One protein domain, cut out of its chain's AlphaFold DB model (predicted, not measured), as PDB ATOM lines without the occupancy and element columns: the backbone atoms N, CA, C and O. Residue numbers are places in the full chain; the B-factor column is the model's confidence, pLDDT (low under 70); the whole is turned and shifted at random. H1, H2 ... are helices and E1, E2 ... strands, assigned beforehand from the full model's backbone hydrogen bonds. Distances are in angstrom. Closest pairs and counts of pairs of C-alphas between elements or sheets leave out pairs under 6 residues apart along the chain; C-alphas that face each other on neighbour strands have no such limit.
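AT A GLANCE: This is residues 7 to 123 of the 198 residues of an uncharacterized protein of Bacillus pacificus (UniProt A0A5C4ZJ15). A strongly twisted sheet of four strands, E1, E6, E5 and E4, forms the core, with the long helix H4 slanting over one face and the short helix H3 slanting over the other, H2 beside H3. The hairpin E2 and E3 packs on the first part of H4, with E2 also coming near E1 and E6 of the larger sheet, and the small helix H1 follows E3 at the periphery. The printed part has 117 residues with four named helices and six named strands, in the order E1 E2 E3 H1 E4 H2 H3 E5 E6 H4; both sheets are antiparallel, and the class is mixed, helices and strands. The whole is compact, with a radius of gyration of the C-alphas of 13.7 A, and rounded, spanning 34 by 33 by 30 A.

IN THESE COORDINATES: The larger sheet is made of E1, residues 7 to 10; E6, residues 100 to 106; E5, residues 88 to 95; and E4, residues 43 to 48. E1 begins at C-alpha 7, at (191.354, 46.101, -9.976). E5 is the longest strand, 21.6 A from first to last C-alpha; E6 measures 18.7 A and E4 14.5 A. H4, residues 107 to 123, is the longest helix, 24.3 A, and ends at C-alpha 123, at (199.491, 48.762, 14.267). H3, residues 59 to 66, is 11.2 A long and begins at C-alpha 59, at (184.576, 34.684, -1.866). H2 is residues 51 to 55 and H1 residues 33 to 38. The smaller sheet holds E2, residues 18 to 22, 12.1 A, and E3, residues 25 to 28, 10.0 A.

HOW THE PARTS SIT: The larger sheet runs E1 E6 E5 E4, with E1 and E4 as edge strands. E1 and E6 are antiparallel at 169 degrees, with N 102 and O 9 2.8 A apart. E5 and E6 form a hairpin, antiparallel at 150 degrees; N 91 and O 103 are 2.8 A apart, within hydrogen-bond range. E5 and E4 are antiparallel at 148 degrees, with N 92 and O 47 2.8 A apart. H4 is on the sheet at a height of 9.1 A, over E5 and E4 and only just not over E6, on which 2 of its C-alphas fall. On the local plane its line and that of E4 stand at 38 degrees, slantwise to the strands; the closest C-alphas of the two are those of Ser 45 and Ala 117, 5.5 A. H3 is on the opposite face at a height of 9.5 A, over E1 and E6, slantwise at 48 degrees to E1 on the local plane; its closest C-alphas to E6 are those of Ile 60 and Glu 100, 6.2 A. H2 touches H3, the closest C-alphas being those of Ile 54 and Ile 61, 6.0 A, but is not on the sheet. E2 and E3 form a hairpin, antiparallel at 154 degrees, with N 20 and O 27 2.9 A apart. The closest C-alphas of E2 and H4 are those of Met 21 and Val 109, 6.9 A. H1 is not on the larger sheet and is apart from H4; its closest C-alpha to E3 is that of Gln 36, 6.0 A from Val 28. In H1, H2, H3 and H4 every O i to N i+4 pair is within hydrogen-bond range.

THE WHOLE: The two C-alphas farthest apart are those of Gly 72 and Lys 123, 39.4 A. The printed part has no cut. The link from H3 to E5, residues 67 to 87, is long, and its C-alphas lie 12 to 22 A from the mean of the C-alphas. The mean pLDDT of the printed part is 79.3; 24 residues are under 70, among them residues 71 to 86 in that link.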
ATOM      1  N   THR A   7     192.413  46.934 -10.534       86.31
ATOM      2  CA  THR A   7     191.354  46.101  -9.976       86.31
ATOM      3  C   THR A   7     190.544  45.514 -11.126       86.31
ATOM      4  O   THR A   7     190.191  46.211 -12.077       86.31
ATOM      5  N   ILE A   8     190.283  44.217 -11.075       82.38
ATOM      6  CA  ILE A   8     189.448  43.501 -12.038       82.38
ATOM      7  C   ILE A   8     187.990  43.615 -11.591       82.38
ATOM      8  O   ILE A   8     187.118  43.999 -12.367       82.38
ATOM      9  N   PHE A   9     187.755  43.333 -10.313       81.50
ATOM     10  CA  PHE A   9     186.465  43.389  -9.640       81.50
ATOM     11  C   PHE A   9     186.726  43.663  -8.158       81.50
ATOM     12  O   PHE A   9     187.761  43.237  -7.652       81.50
ATOM     13  N   GLY A  10     185.827  44.336  -7.451       83.81
ATOM     14  CA  GLY A  10     186.046  44.602  -6.036       83.81
ATOM     15  C   GLY A  10     184.848  45.209  -5.343       83.81
ATOM     16  O   GLY A  10     184.077  45.939  -5.967       83.81
ATOM     17  N   ASP A  11     184.711  44.882  -4.067       87.12
ATOM     18  CA  ASP A  11     183.683  45.409  -3.182       87.12
ATOM     19  C   ASP A  11     184.057  46.825  -2.694       87.12
ATOM     20  O   ASP A  11     183.175  47.658  -2.496       87.12
ATOM     21  N   VAL A  12     185.359  47.122  -2.551       87.94
ATOM     22  CA  VAL A  12     185.861  48.411  -2.039       87.94
ATOM     23  C   VAL A  12     186.322  49.323  -3.165       87.94
ATOM     24  O   VAL A  12     185.817  50.433  -3.296       87.94
ATOM     25  N   LEU A  13     187.283  48.896  -3.987       87.19
ATOM     26  CA  LEU A  13     187.808  49.727  -5.074       87.19
ATOM     27  C   LEU A  13     186.921  49.686  -6.321       87.19
ATOM     28  O   LEU A  13     187.071  50.538  -7.194       87.19
ATOM     29  N   GLY A  14     186.026  48.708  -6.444       84.19
ATOM     30  CA  GLY A  14     185.249  48.494  -7.661       84.19
ATOM     31  C   GLY A  14     186.059  47.871  -8.806       84.19
ATOM     32  O   GLY A  14     187.197  47.424  -8.656       84.19
ATOM     33  N   GLY A  15     185.448  47.812  -9.992       82.31
ATOM     34  CA  GLY A  15     186.064  47.249 -11.197       82.31
ATOM     35  C   GLY A  15     186.860  48.272 -12.014       82.31
ATOM     36  O   GLY A  15     186.481  49.435 -12.121       82.31
ATOM     37  N   ASN A  16     187.940  47.821 -12.658       81.69
ATOM     38  CA  ASN A  16     188.797  48.598 -13.568       81.69
ATOM     39  C   ASN A  16     189.487  49.838 -12.965       81.69
ATOM     40  O   ASN A  16     189.952  50.713 -13.702       81.69
ATOM     41  N   VAL A  17     189.638  49.906 -11.642       87.50
ATOM     42  CA  VAL A  17     190.380  50.997 -10.998       87.50
ATOM     43  C   VAL A  17     191.883  50.781 -11.139       87.50
ATOM     44  O   VAL A  17     192.419  49.726 -10.826       87.50
ATOM     45  N   SER A  18     192.594  51.793 -11.641       87.69
ATOM     46  CA  SER A  18     194.045  51.708 -11.836       87.69
ATOM     47  C   SER A  18     194.804  51.947 -10.534       87.69
ATOM     48  O   SER A  18     194.651  52.997  -9.906       87.69
ATOM     49  N   LEU A  19     195.695  51.014 -10.210       87.38
ATOM     50  CA  LEU A  19     196.626  51.062  -9.088       87.38
ATOM     51  C   LEU A  19     197.997  51.494  -9.611       87.38
ATOM     52  O   LEU A  19     198.540  50.890 -10.537       87.38
ATOM     53  N   HIS A  20     198.587  52.540  -9.045       86.75
ATOM     54  CA  HIS A  20     199.907  52.985  -9.483       86.75
ATOM     55  C   HIS A  20     200.720  53.595  -8.350       86.75
ATOM     56  O   HIS A  20     200.200  54.287  -7.482       86.75
ATOM     57  N   MET A  21     202.028  53.355  -8.390       85.69
ATOM     58  CA  MET A  21     202.969  53.988  -7.475       85.69
ATOM     59  C   MET A  21     203.267  55.413  -7.947       85.69
ATOM     60  O   MET A  21     203.706  55.615  -9.083       85.69
ATOM     61  N   LYS A  22     203.078  56.397  -7.067       82.62
ATOM     62  CA  LYS A  22     203.467  57.798  -7.271       82.62
ATOM     63  C   LYS A  22     204.193  58.293  -6.024       82.62
ATOM     64  O   LYS A  22     203.658  58.215  -4.924       82.62
ATOM     65  N   ASN A  23     205.420  58.789  -6.191       82.88
ATOM     66  CA  ASN A  23     206.260  59.308  -5.101       82.88
ATOM     67  C   ASN A  23     206.391  58.344  -3.900       82.88
ATOM     68  O   ASN A  23     206.353  58.771  -2.754       82.88
ATOM     69  N   GLY A  24     206.484  57.034  -4.157       77.62
ATOM     70  CA  GLY A  24     206.586  56.015  -3.102       77.62
ATOM     71  C   GLY A  24     205.270  55.664  -2.396       77.62
ATOM     72  O   GLY A  24     205.265  54.754  -1.576       77.62
ATOM     73  N   THR A  25     204.163  56.321  -2.748       81.12
ATOM     74  CA  THR A  25     202.813  55.999  -2.260       81.12
ATOM     75  C   THR A  25     202.016  55.257  -3.320       81.12
ATOM     76  O   THR A  25     202.166  55.533  -4.517       81.12
ATOM     77  N   LEU A  26     201.172  54.322  -2.893       86.00
ATOM     78  CA  LEU A  26     200.178  53.728  -3.772       86.00
ATOM     79  C   LEU A  26     199.048  54.742  -4.000       86.00
ATOM     80  O   LEU A  26     198.698  55.540  -3.134       86.00
ATOM     81  N   LYS A  27     198.552  54.804  -5.231       85.38
ATOM     82  CA  LYS A  27     197.448  55.676  -5.618       85.38
ATOM     83  C   LYS A  27     196.452  54.896  -6.449       85.38
ATOM     84  O   LYS A  27     196.822  54.118  -7.333       85.38
ATOM     85  N   VAL A  28     195.185  55.165  -6.171       87.12
ATOM     86  CA  VAL A  28     194.045  54.705  -6.954       87.12
ATOM     87  C   VAL A  28     193.477  55.876  -7.741       87.12
ATOM     88  O   VAL A  28     193.322  56.981  -7.216       87.12
ATOM     89  N   ASN A  29     193.176  55.633  -9.015       81.19
ATOM     90  CA  ASN A  29     192.364  56.540  -9.825       81.19
ATOM     91  C   ASN A  29     190.888  56.160  -9.659       81.19
ATOM     92  O   ASN A  29     190.277  55.638 -10.589       81.19
ATOM     93  N   ALA A  30     190.356  56.358  -8.454       72.56
ATOM     94  CA  ALA A  30     188.936  56.207  -8.160       72.56
ATOM     95  C   ALA A  30     188.253  57.583  -8.219       72.56
ATOM     96  O   ALA A  30     188.864  58.591  -7.868       72.56
ATOM     97  N   LEU A  31     186.998  57.623  -8.676       65.50
ATOM     98  CA  LEU A  31     186.170  58.840  -8.647       65.50
ATOM     99  C   LEU A  31     185.766  59.229  -7.216       65.50
ATOM    100  O   LEU A  31     185.459  60.389  -6.959       65.50
ATOM    101  N   ASP A  32     185.779  58.264  -6.299       71.94
ATOM    102  CA  ASP A  32     185.408  58.455  -4.906       71.94
ATOM    103  C   ASP A  32     186.627  58.861  -4.059       71.94
ATOM    104  O   ASP A  32     187.610  58.122  -3.921       71.94
ATOM    105  N   SER A  33     186.547  60.055  -3.474       65.38
ATOM    106  CA  SER A  33     187.579  60.619  -2.606       65.38
ATOM    107  C   SER A  33     187.692  59.900  -1.259       65.38
ATOM    108  O   SER A  33     188.768  59.917  -0.655       65.38
ATOM    109  N   PHE A  34     186.632  59.235  -0.786       70.31
ATOM    110  CA  PHE A  34     186.677  58.402   0.416       70.31
ATOM    111  C   PHE A  34     187.524  57.154   0.169       70.31
ATOM    112  O   PHE A  34     188.450  56.867   0.936       70.31
ATOM    113  N   ILE A  35     187.268  56.473  -0.954       71.56
ATOM    114  CA  ILE A  35     188.062  55.321  -1.390       71.56
ATOM    115  C   ILE A  35     189.522  55.740  -1.529       71.56
ATOM    116  O   ILE A  35     190.391  55.053  -1.012       71.56
ATOM    117  N   GLN A  36     189.806  56.886  -2.151       69.81
ATOM    118  CA  GLN A  36     191.176  57.321  -2.424       69.81
ATOM    119  C   GLN A  36     192.045  57.517  -1.171       69.81
ATOM    120  O   GLN A  36     193.264  57.352  -1.258       69.81
ATOM    121  N   ASN A  37     191.446  57.856  -0.028       71.69
ATOM    122  CA  ASN A  37     192.197  58.285   1.151       71.69
ATOM    123  C   ASN A  37     192.338  57.218   2.245       71.69
ATOM    124  O   ASN A  37     193.308  57.283   2.993       71.69
ATOM    125  N   ASN A  38     191.436  56.230   2.332       82.25
ATOM    126  CA  ASN A  38     191.354  55.376   3.531       82.25
ATOM    127  C   ASN A  38     191.435  53.866   3.277       82.25
ATOM    128  O   ASN A  38     191.544  53.085   4.224       82.25
ATOM    129  N   TRP A  39     191.371  53.416   2.027       88.38
ATOM    130  CA  TRP A  39     191.315  51.983   1.727       88.38
ATOM    131  C   TRP A  39     192.582  51.221   2.164       88.38
ATOM    132  O   TRP A  39     192.489  50.082   2.613       88.38
ATOM    133  N   GLU A  40     193.757  51.859   2.097       90.88
ATOM    134  CA  GLU A  40     195.059  51.253   2.419       90.88
ATOM    135  C   GLU A  40     195.178  50.842   3.890       90.88
ATOM    136  O   GLU A  40     195.722  49.782   4.202       90.88
ATOM    137  N   GLU A  41     194.627  51.649   4.801       89.00
ATOM    138  CA  GLU A  41     194.632  51.359   6.241       89.00
ATOM    139  C   GLU A  41     193.722  50.183   6.605       89.00
ATOM    140  O   GLU A  41     193.908  49.541   7.638       89.00
ATOM    141  N   ASN A  42     192.754  49.879   5.740       90.31
ATOM    142  CA  ASN A  42     191.784  48.816   5.954       90.31
ATOM    143  C   ASN A  42     192.225  47.474   5.360       90.31
ATOM    144  O   ASN A  42     191.525  46.477   5.539       90.31
ATOM    145  N   ILE A  43     193.382  47.412   4.692       94.06
ATOM    146  CA  ILE A  43     193.924  46.162   4.152       94.06
ATOM    147  C   ILE A  43     194.304  45.227   5.303       94.06
ATOM    148  O   ILE A  43     195.203  45.528   6.093       94.06
ATOM    149  N   LYS A  44     193.678  44.049   5.335       93.38
ATOM    150  CA  LYS A  44     193.950  42.973   6.292       93.38
ATOM    151  C   LYS A  44     194.982  41.983   5.756       93.38
ATOM    152  O   LYS A  44     195.901  41.595   6.479       93.38
ATOM    153  N   SER A  45     194.837  41.551   4.504       93.62
ATOM    154  CA  SER A  45     195.741  40.576   3.888       93.62
ATOM    155  C   SER A  45     195.755  40.662   2.370       93.62
ATOM    156  O   SER A  45     194.786  41.081   1.747       93.62
ATOM    157  N   ILE A  46     196.868  40.213   1.790       93.38
ATOM    158  CA  ILE A  46     197.054  40.060   0.350       93.38
ATOM    159  C   ILE A  46     197.327  38.587   0.071       93.38
ATOM    160  O   ILE A  46     198.199  37.986   0.705       93.38
ATOM    161  N   THR A  47     196.605  38.001  -0.876       89.62
ATOM    162  CA  THR A  47     196.745  36.586  -1.236       89.62
ATOM    163  C   THR A  47     196.904  36.447  -2.740       89.62
ATOM    164  O   THR A  47     196.142  37.037  -3.498       89.62
ATOM    165  N   LEU A  48     197.905  35.683  -3.186       87.31
ATOM    166  CA  LEU A  48     198.031  35.350  -4.602       87.31
ATOM    167  C   LEU A  48     196.952  34.341  -4.976       87.31
ATOM    168  O   LEU A  48     196.821  33.307  -4.325       87.31
ATOM    169  N   VAL A  49     196.227  34.631  -6.051       81.44
ATOM    170  CA  VAL A  49     195.221  33.712  -6.574       81.44
ATOM    171  C   VAL A  49     195.942  32.568  -7.275       81.44
ATOM    172  O   VAL A  49     196.652  32.770  -8.262       81.44
ATOM    173  N   SER A  50     195.768  31.362  -6.745       75.44
ATOM    174  CA  SER A  50     196.234  30.119  -7.355       75.44
ATOM    175  C   SER A  50     195.067  29.356  -7.982       75.44
ATOM    176  O   SER A  50     193.896  29.611  -7.695       75.44
ATOM    177  N   GLN A  51     195.384  28.367  -8.815       68.00
ATOM    178  CA  GLN A  51     194.377  27.510  -9.445       68.00
ATOM    179  C   GLN A  51     193.560  26.696  -8.421       68.00
ATOM    180  O   GLN A  51     192.381  26.410  -8.635       68.00
ATOM    181  N   GLU A  52     194.156  26.393  -7.270       69.88
ATOM    182  CA  GLU A  52     193.490  25.746  -6.138       69.88
ATOM    183  C   GLU A  52     192.417  26.653  -5.508       69.88
ATOM    184  O   GLU A  52     191.316  26.213  -5.189       69.88
ATOM    185  N   GLN A  53     192.676  27.959  -5.404       70.88
ATOM    186  CA  GLN A  53     191.675  28.894  -4.880       70.88
ATOM    187  C   GLN A  53     190.487  29.079  -5.831       70.88
ATOM    188  O   GLN A  53     189.351  29.231  -5.384       70.88
ATOM    189  N   ILE A  54     190.729  29.012  -7.143       69.12
ATOM    190  CA  ILE A  54     189.672  29.085  -8.162       69.12
ATOM    191  C   ILE A  54     188.777  27.854  -8.114       69.12
ATOM    192  O   ILE A  54     187.558  27.970  -8.223       69.12
ATOM    193  N   THR A  55     189.373  26.675  -7.950       67.38
ATOM    194  CA  THR A  55     188.626  25.413  -7.878       67.38
ATOM    195  C   THR A  55     187.790  25.319  -6.604       67.38
ATOM    196  O   THR A  55     186.656  24.848  -6.669       67.38
ATOM    197  N   ASN A  56     188.272  25.883  -5.492       73.12
ATOM    198  CA  ASN A  56     187.537  25.950  -4.226       73.12
ATOM    199  C   ASN A  56     186.442  27.046  -4.175       73.12
ATOM    200  O   ASN A  56     185.726  27.128  -3.179       73.12
ATOM    201  N   LYS A  57     186.289  27.867  -5.232       68.06
ATOM    202  CA  LYS A  57     185.160  28.790  -5.520       68.06
ATOM    203  C   LYS A  57     184.550  29.542  -4.318       68.06
ATOM    204  O   LYS A  57     183.332  29.699  -4.251       68.06
ATOM    205  N   SER A  58     185.355  30.053  -3.391       72.62
ATOM    206  CA  SER A  58     184.857  30.878  -2.279       72.62
ATOM    207  C   SER A  58     185.166  32.364  -2.488       72.62
ATOM    208  O   SER A  58     186.061  32.722  -3.258       72.62
ATOM    209  N   GLY A  59     184.372  33.232  -1.853       80.62
ATOM    210  CA  GLY A  59     184.576  34.684  -1.866       80.62
ATOM    211  C   GLY A  59     184.509  35.323  -3.256       80.62
ATOM    212  O   GLY A  59     183.793  34.861  -4.156       80.62
ATOM    213  N   ILE A  60     185.269  36.402  -3.442       81.38
ATOM    214  CA  ILE A  60     185.349  37.147  -4.704       81.38
ATOM    215  C   ILE A  60     185.844  36.298  -5.881       81.38
ATOM    216  O   ILE A  60     185.409  36.500  -7.016       81.38
ATOM    217  N   ILE A  61     186.697  35.303  -5.626       81.81
ATOM    218  CA  ILE A  61     187.221  34.390  -6.649       81.81
ATOM    219  C   ILE A  61     186.086  33.531  -7.214       81.81
ATOM    220  O   ILE A  61     185.980  33.374  -8.431       81.81
ATOM    221  N   GLY A  62     185.197  33.024  -6.353       80.44
ATOM    222  CA  GLY A  62     183.999  32.298  -6.777       80.44
ATOM    223  C   GLY A  62     183.090  33.159  -7.656       80.44
ATOM    224  O   GLY A  62     182.691  32.727  -8.739       80.44
ATOM    225  N   ARG A  63     182.831  34.409  -7.244       82.38
ATOM    226  CA  ARG A  63     182.028  35.370  -8.026       82.38
ATOM    227  C   ARG A  63     182.664  35.668  -9.386       82.38
ATOM    228  O   ARG A  63     181.980  35.636 -10.406       82.38
ATOM    229  N   ALA A  64     183.975  35.893  -9.419       78.12
ATOM    230  CA  ALA A  64     184.716  36.179 -10.643       78.12
ATOM    231  C   ALA A  64     184.807  34.963 -11.586       78.12
ATOM    232  O   ALA A  64     184.768  35.124 -12.807       78.12
ATOM    233  N   ALA A  65     184.890  33.746 -11.042       76.31
ATOM    234  CA  ALA A  65     184.837  32.511 -11.822       76.31
ATOM    235  C   ALA A  65     183.454  32.296 -12.454       76.31
ATOM    236  O   ALA A  65     183.370  31.997 -13.644       76.31
ATOM    237  N   VAL A  66     182.372  32.492 -11.689       77.69
ATOM    238  CA  VAL A  66     180.990  32.407 -12.200       77.69
ATOM    239  C   VAL A  66     180.724  33.482 -13.255       77.69
ATOM    240  O   VAL A  66     180.104  33.197 -14.273       77.69
ATOM    241  N   GLY A  67     181.248  34.693 -13.059       71.19
ATOM    242  CA  GLY A  67     181.153  35.785 -14.028       71.19
ATOM    243  C   GLY A  67     182.023  35.617 -15.282       71.19
ATOM    244  O   GLY A  67     182.079  36.536 -16.092       71.19
ATOM    245  N   GLY A  68     182.747  34.501 -15.439       70.06
ATOM    246  CA  GLY A  68     183.620  34.232 -16.591       70.06
ATOM    247  C   GLY A  68     184.901  35.076 -16.645       70.06
ATOM    248  O   GLY A  68     185.760  34.839 -17.492       70.06
ATOM    249  N   VAL A  69     185.078  36.012 -15.710       71.31
ATOM    250  CA  VAL A  69     186.210  36.946 -15.643       71.31
ATOM    251  C   VAL A  69     187.533  36.206 -15.454       71.31
ATOM    252  O   VAL A  69     188.539  36.583 -16.054       71.31
ATOM    253  N   LEU A  70     187.522  35.117 -14.678       71.00
ATOM    254  CA  LEU A  70     188.703  34.270 -14.478       71.00
ATOM    255  C   LEU A  70     188.941  33.243 -15.599       71.00
ATOM    256  O   LEU A  70     189.983  32.589 -15.617       71.00
ATOM    257  N   LEU A  71     187.981  33.076 -16.516       65.88
ATOM    258  CA  LEU A  71     187.943  31.970 -17.480       65.88
ATOM    259  C   LEU A  71     188.145  32.401 -18.942       65.88
ATOM    260  O   LEU A  71     188.283  31.536 -19.803       65.88
ATOM    261  N   GLY A  72     188.223  33.701 -19.253       53.97
ATOM    262  CA  GLY A  72     188.477  34.142 -20.627       53.97
ATOM    263  C   GLY A  72     188.805  35.630 -20.792       53.97
ATOM    264  O   GLY A  72     188.088  36.505 -20.323       53.97
ATOM    265  N   GLY A  73     189.893  35.921 -21.511       49.34
ATOM    266  CA  GLY A  73     190.138  37.201 -22.192       49.34
ATOM    267  C   GLY A  73     190.849  38.309 -21.403       49.34
ATOM    268  O   GLY A  73     191.763  38.924 -21.946       49.34
ATOM    269  N   ALA A  74     190.482  38.562 -20.143       45.22
ATOM    270  CA  ALA A  74     191.044  39.675 -19.348       45.22
ATOM    271  C   ALA A  74     191.516  39.292 -17.933       45.22
ATOM    272  O   ALA A  74     192.102  40.129 -17.247       45.22
ATOM    273  N   GLY A  75     191.271  38.051 -17.508       50.78
ATOM    274  CA  GLY A  75     191.603  37.551 -16.175       50.78
ATOM    275  C   GLY A  75     192.006  36.083 -16.180       50.78
ATOM    276  O   GLY A  75     191.709  35.378 -15.224       50.78
ATOM    277  N   ALA A  76     192.663  35.609 -17.248       57.16
ATOM    278  CA  ALA A  76     193.263  34.278 -17.244       57.16
ATOM    279  C   ALA A  76     194.210  34.189 -16.041       57.16
ATOM    280  O   ALA A  76     195.282  34.799 -16.036       57.16
ATOM    281  N   VAL A  77     193.777  33.488 -14.989       56.47
ATOM    282  CA  VAL A  77     194.575  33.346 -13.780       56.47
ATOM    283  C   VAL A  77     195.700  32.404 -14.104       56.47
ATOM    284  O   VAL A  77     195.560  31.185 -14.124       56.47
ATOM    285  N   VAL A  78     196.838  33.009 -14.370       52.41
ATOM    286  CA  VAL A  78     198.065  32.293 -14.574       52.41
ATOM    287  C   VAL A  78     198.974  32.730 -13.448       52.41
ATOM    288  O   VAL A  78     199.514  33.837 -13.449       52.41
ATOM    289  N   GLY A  79     199.115  31.858 -12.452       51.84
ATOM    290  CA  GLY A  79     200.187  31.976 -11.479       51.84
ATOM    291  C   GLY A  79     201.516  32.027 -12.232       51.84
ATOM    292  O   GLY A  79     201.999  31.012 -12.714       51.84
ATOM    293  N   ALA A  80     202.074  33.229 -12.369       49.91
ATOM    294  CA  ALA A  80     203.426  33.505 -12.848       49.91
ATOM    295  C   ALA A  80     203.821  33.053 -14.277       49.91
ATOM    296  O   ALA A  80     205.019  32.940 -14.532       49.91
ATOM    297  N   LEU A  81     202.900  32.854 -15.233       44.91
ATOM    298  CA  LEU A  81     203.278  32.546 -16.631       44.91
ATOM    299  C   LEU A  81     202.829  33.646 -17.600       44.91
ATOM    300  O   LEU A  81     201.866  33.508 -18.345       44.91
ATOM    301  N   THR A  82     203.590  34.734 -17.650       48.62
ATOM    302  CA  THR A  82     203.717  35.520 -18.883       48.62
ATOM    303  C   THR A  82     205.153  35.391 -19.364       48.62
ATOM    304  O   THR A  82     206.084  35.947 -18.782       48.62
ATOM    305  N   ALA A  83     205.315  34.593 -20.423       46.72
ATOM    306  CA  ALA A  83     206.578  34.151 -21.008       46.72
ATOM    307  C   ALA A  83     207.435  35.269 -21.628       46.72
ATOM    308  O   ALA A  83     208.511  34.978 -22.133       46.72
ATOM    309  N   ASP A  84     207.034  36.541 -21.552       47.62
ATOM    310  CA  ASP A  84     207.880  37.629 -22.027       47.62
ATOM    311  C   ASP A  84     207.808  38.887 -21.145       47.62
ATOM    312  O   ASP A  84     206.900  39.719 -21.182       47.62
ATOM    313  N   LYS A  85     208.873  39.029 -20.353       49.88
ATOM    314  CA  LYS A  85     209.479  40.275 -19.854       49.88
ATOM    315  C   LYS A  85     208.770  41.088 -18.772       49.88
ATOM    316  O   LYS A  85     209.422  41.997 -18.254       49.88
ATOM    317  N   LYS A  86     207.537  40.794 -18.338       57.62
ATOM    318  CA  LYS A  86     206.991  41.429 -17.119       57.62
ATOM    319  C   LYS A  86     205.980  40.562 -16.366       57.62
ATOM    320  O   LYS A  86     204.914  40.253 -16.880       57.62
ATOM    321  N   LYS A  87     206.305  40.252 -15.110       70.06
ATOM    322  CA  LYS A  87     205.455  39.474 -14.205       70.06
ATOM    323  C   LYS A  87     204.238  40.304 -13.781       70.06
ATOM    324  O   LYS A  87     204.409  41.347 -13.142       70.06
ATOM    325  N   SER A  88     203.041  39.846 -14.135       76.88
ATOM    326  CA  SER A  88     201.791  40.281 -13.514       76.88
ATOM    327  C   SER A  88     201.307  39.215 -12.535       76.88
ATOM    328  O   SER A  88     201.572  38.025 -12.704       76.88
ATOM    329  N   TYR A  89     200.660  39.655 -11.461       83.44
ATOM    330  CA  TYR A  89     200.174  38.798 -10.388       83.44
ATOM    331  C   TYR A  89     198.691  39.058 -10.198       83.44
ATOM    332  O   TYR A  89     198.292  40.204 -10.005       83.44
ATOM    333  N   THR A  90     197.889  37.999 -10.217       85.94
ATOM    334  CA  THR A  90     196.491  38.093  -9.793       85.94
ATOM    335  C   THR A  90     196.432  37.890  -8.286       85.94
ATOM    336  O   THR A  90     196.938  36.890  -7.771       85.94
ATOM    337  N   ILE A  91     195.854  38.851  -7.576       88.31
ATOM    338  CA  ILE A  91     195.768  38.857  -6.118       88.31
ATOM    339  C   ILE A  91     194.352  39.136  -5.643       88.31
ATOM    340  O   ILE A  91     193.588  39.825  -6.312       88.31
ATOM    341  N   THR A  92     194.052  38.642  -4.449       91.31
ATOM    342  CA  THR A  92     192.917  39.083  -3.645       91.31
ATOM    343  C   THR A  92     193.427  39.998  -2.535       91.31
ATOM    344  O   THR A  92     194.389  39.659  -1.837       91.31
ATOM    345  N   ILE A  93     192.808  41.164  -2.400       93.62
ATOM    346  CA  ILE A  93     192.980  42.107  -1.300       93.62
ATOM    347  C   ILE A  93     191.793  41.883  -0.370       93.62
ATOM    348  O   ILE A  93     190.654  42.114  -0.763       93.62
ATOM    349  N   THR A  94     192.053  41.424   0.846       93.88
ATOM    350  CA  THR A  94     191.019  41.254   1.871       93.88
ATOM    351  C   THR A  94     191.110  42.412   2.847       93.88
ATOM    352  O   THR A  94     192.200  42.723   3.343       93.88
ATOM    353  N   TYR A  95     189.972  43.018   3.158       93.94
ATOM    354  CA  TYR A  95     189.864  44.134   4.088       93.94
ATOM    355  C   TYR A  95     189.454  43.667   5.493       93.94
ATOM    356  O   TYR A  95     189.074  42.513   5.718       93.94
ATOM    357  N   HIS A  96     189.600  44.545   6.486       91.00
ATOM    358  CA  HIS A  96     189.269  44.234   7.879       91.00
ATOM    359  C   HIS A  96     187.774  43.983   8.120       91.00
ATOM    360  O   HIS A  96     187.440  43.198   9.006       91.00
ATOM    361  N   ASP A  97     186.907  44.592   7.313       90.00
ATOM    362  CA  ASP A  97     185.451  44.404   7.306       90.00
ATOM    363  C   ASP A  97     185.003  43.094   6.623       90.00
ATOM    364  O   ASP A  97     183.833  42.728   6.698       90.00
ATOM    365  N   GLY A  98     185.934  42.361   5.999       89.69
ATOM    366  CA  GLY A  98     185.658  41.133   5.254       89.69
ATOM    367  C   GLY A  98     185.338  41.350   3.776       89.69
ATOM    368  O   GLY A  98     185.176  40.361   3.063       89.69
ATOM    369  N   SER A  99     185.296  42.601   3.312       91.75
ATOM    370  CA  SER A  99     185.198  42.928   1.890       91.75
ATOM    371  C   SER A  99     186.437  42.431   1.143       91.75
ATOM    372  O   SER A  99     187.526  42.299   1.724       91.75
ATOM    373  N   GLU A 100     186.289  42.153  -0.151       92.69
ATOM    374  CA  GLU A 100     187.373  41.621  -0.976       92.69
ATOM    375  C   GLU A 100     187.456  42.317  -2.333       92.69
ATOM    376  O   GLU A 100     186.437  42.583  -2.970       92.69
ATOM    377  N   ASP A 101     188.684  42.521  -2.812       91.06
ATOM    378  CA  ASP A 101     188.974  43.011  -4.159       91.06
ATOM    379  C   ASP A 101     189.911  42.060  -4.903       91.06
ATOM    380  O   ASP A 101     190.909  41.586  -4.366       91.06
ATOM    381  N   LEU A 102     189.622  41.815  -6.176       89.44
ATOM    382  CA  LEU A 102     190.430  41.019  -7.088       89.44
ATOM    383  C   LEU A 102     191.181  41.959  -8.030       89.44
ATOM    384  O   LEU A 102     190.565  42.703  -8.793       89.44
ATOM    385  N   ALA A 103     192.510  41.903  -8.030       88.75
ATOM    386  CA  ALA A 103     193.347  42.804  -8.816       88.75
ATOM    387  C   ALA A 103     194.449  42.070  -9.582       88.75
ATOM    388  O   ALA A 103     195.016  41.088  -9.105       88.75
ATOM    389  N   GLU A 104     194.796  42.597 -10.755       87.12
ATOM    390  CA  GLU A 104     196.015  42.244 -11.475       87.12
ATOM    391  C   GLU A 104     197.060  43.326 -11.210       87.12
ATOM    392  O   GLU A 104     196.841  44.503 -11.504       87.12
ATOM    393  N   VAL A 105     198.200  42.952 -10.639       87.06
ATOM    394  CA  VAL A 105     199.209  43.907 -10.179       87.06
ATOM    395  C   VAL A 105     200.613  43.560 -10.657       87.06
ATOM    396  O   VAL A 105     200.965  42.402 -10.869       87.06
ATOM    397  N   SER A 106     201.450  44.582 -10.806       87.31
ATOM    398  CA  SER A 106     202.892  44.428 -10.969       87.31
ATOM    399  C   SER A 106     203.574  44.021  -9.657       87.31
ATOM    400  O   SER A 106     203.017  44.171  -8.568       87.31
ATOM    401  N   GLN A 107     204.824  43.565  -9.755       85.06
ATOM    402  CA  GLN A 107     205.642  43.213  -8.589       85.06
ATOM    403  C   GLN A 107     205.811  44.370  -7.589       85.06
ATOM    404  O   GLN A 107     205.789  44.138  -6.380       85.06
ATOM    405  N   ASP A 108     205.958  45.605  -8.074       87.44
ATOM    406  CA  ASP A 108     206.154  46.783  -7.219       87.44
ATOM    407  C   ASP A 108     204.909  47.063  -6.372       87.44
ATOM    408  O   ASP A 108     204.999  47.248  -5.159       87.44
ATOM    409  N   VAL A 109     203.730  47.023  -7.006       90.19
ATOM    410  CA  VAL A 109     202.444  47.214  -6.322       90.19
ATOM    411  C   VAL A 109     202.188  46.065  -5.350       90.19
ATOM    412  O   VAL A 109     201.821  46.315  -4.207       90.19
ATOM    413  N   LEU A 110     202.461  44.817  -5.748       90.19
ATOM    414  CA  LEU A 110     202.353  43.657  -4.861       90.19
ATOM    415  C   LEU A 110     203.229  43.798  -3.609       90.19
ATOM    416  O   LEU A 110     202.790  43.513  -2.495       90.19
ATOM    417  N   SER A 111     204.478  44.224  -3.781       90.56
ATOM    418  CA  SER A 111     205.419  44.395  -2.669       90.56
ATOM    419  C   SER A 111     204.939  45.481  -1.707       90.56
ATOM    420  O   SER A 111     204.978  45.287  -0.491       90.56
ATOM    421  N   HIS A 112     204.423  46.590  -2.241       92.31
ATOM    422  CA  HIS A 112     203.888  47.681  -1.435       92.31
ATOM    423  C   HIS A 112     202.601  47.290  -0.693       92.31
ATOM    424  O   HIS A 112     202.481  47.539   0.502       92.31
ATOM    425  N   LEU A 113     201.672  46.591  -1.352       93.38
ATOM    426  CA  LEU A 113     200.454  46.075  -0.720       93.38
ATOM    427  C   LEU A 113     200.768  45.109   0.434       93.38
ATOM    428  O   LEU A 113     200.174  45.196   1.506       93.38
ATOM    429  N   ASN A 114     201.752  44.224   0.250       93.94
ATOM    430  CA  ASN A 114     202.223  43.344   1.322       93.94
ATOM    431  C   ASN A 114     202.843  44.121   2.490       93.94
ATOM    432  O   ASN A 114     202.692  43.725   3.647       93.94
ATOM    433  N   PHE A 115     203.562  45.207   2.203       93.06
ATOM    434  CA  PHE A 115     204.108  46.089   3.229       93.06
ATOM    435  C   PHE A 115     202.992  46.769   4.035       93.06
ATOM    436  O   PHE A 115     203.020  46.697   5.264       93.06
ATOM    437  N   LEU A 116     201.972  47.321   3.368       92.94
ATOM    438  CA  LEU A 116     200.796  47.919   4.013       92.94
ATOM    439  C   LEU A 116     200.069  46.914   4.919       92.94
ATOM    440  O   LEU A 116     199.878  47.182   6.103       92.94
ATOM    441  N   ALA A 117     199.772  45.711   4.419       93.56
ATOM    442  CA  ALA A 117     199.113  44.667   5.209       93.56
ATOM    443  C   ALA A 117     199.912  44.289   6.476       93.56
ATOM    444  O   ALA A 117     199.351  44.112   7.562       93.56
ATOM    445  N   LYS A 118     201.246  44.202   6.370       93.75
ATOM    446  CA  LYS A 118     202.126  43.950   7.526       93.75
ATOM    447  C   LYS A 118     202.095  45.100   8.531       93.75
ATOM    448  O   LYS A 118     202.041  44.841   9.736       93.75
ATOM    449  N   MET A 119     202.128  46.345   8.056       92.19
ATOM    450  CA  MET A 119     202.042  47.521   8.922       92.19
ATOM    451  C   MET A 119     200.709  47.577   9.663       92.19
ATOM    452  O   MET A 119     200.716  47.754  10.880       92.19
ATOM    453  N   ASN A 120     199.590  47.339   8.978       92.94
ATOM    454  CA  ASN A 120     198.257  47.352   9.585       92.94
ATOM    455  C   ASN A 120     198.133  46.289  10.684       92.94
ATOM    456  O   ASN A 120     197.683  46.582  11.793       92.94
ATOM    457  N   LYS A 121     198.651  45.077  10.441       90.94
ATOM    458  CA  LYS A 121     198.710  44.016  11.459       90.94
ATOM    459  C   LYS A 121     199.545  44.418  12.682       90.94
ATOM    460  O   LYS A 121     199.162  44.122  13.814       90.94
ATOM    461  N   SER A 122     200.682  45.080  12.469       89.81
ATOM    462  CA  SER A 122     201.545  45.565  13.555       89.81
ATOM    463  C   SER A 122     200.881  46.690  14.357       89.81
ATOM    464  O   SER A 122     200.866  46.639  15.587       89.81
ATOM    465  N   LYS A 123     200.261  47.659  13.669       89.50
ATOM    466  CA  LYS A 123     199.491  48.762  14.267       89.50
ATOM    467  C   LYS A 123     198.375  48.214  15.157       89.50
ATOM    468  O   LYS A 123     198.288  48.606  16.315       89.50
TER     469      LYS A 123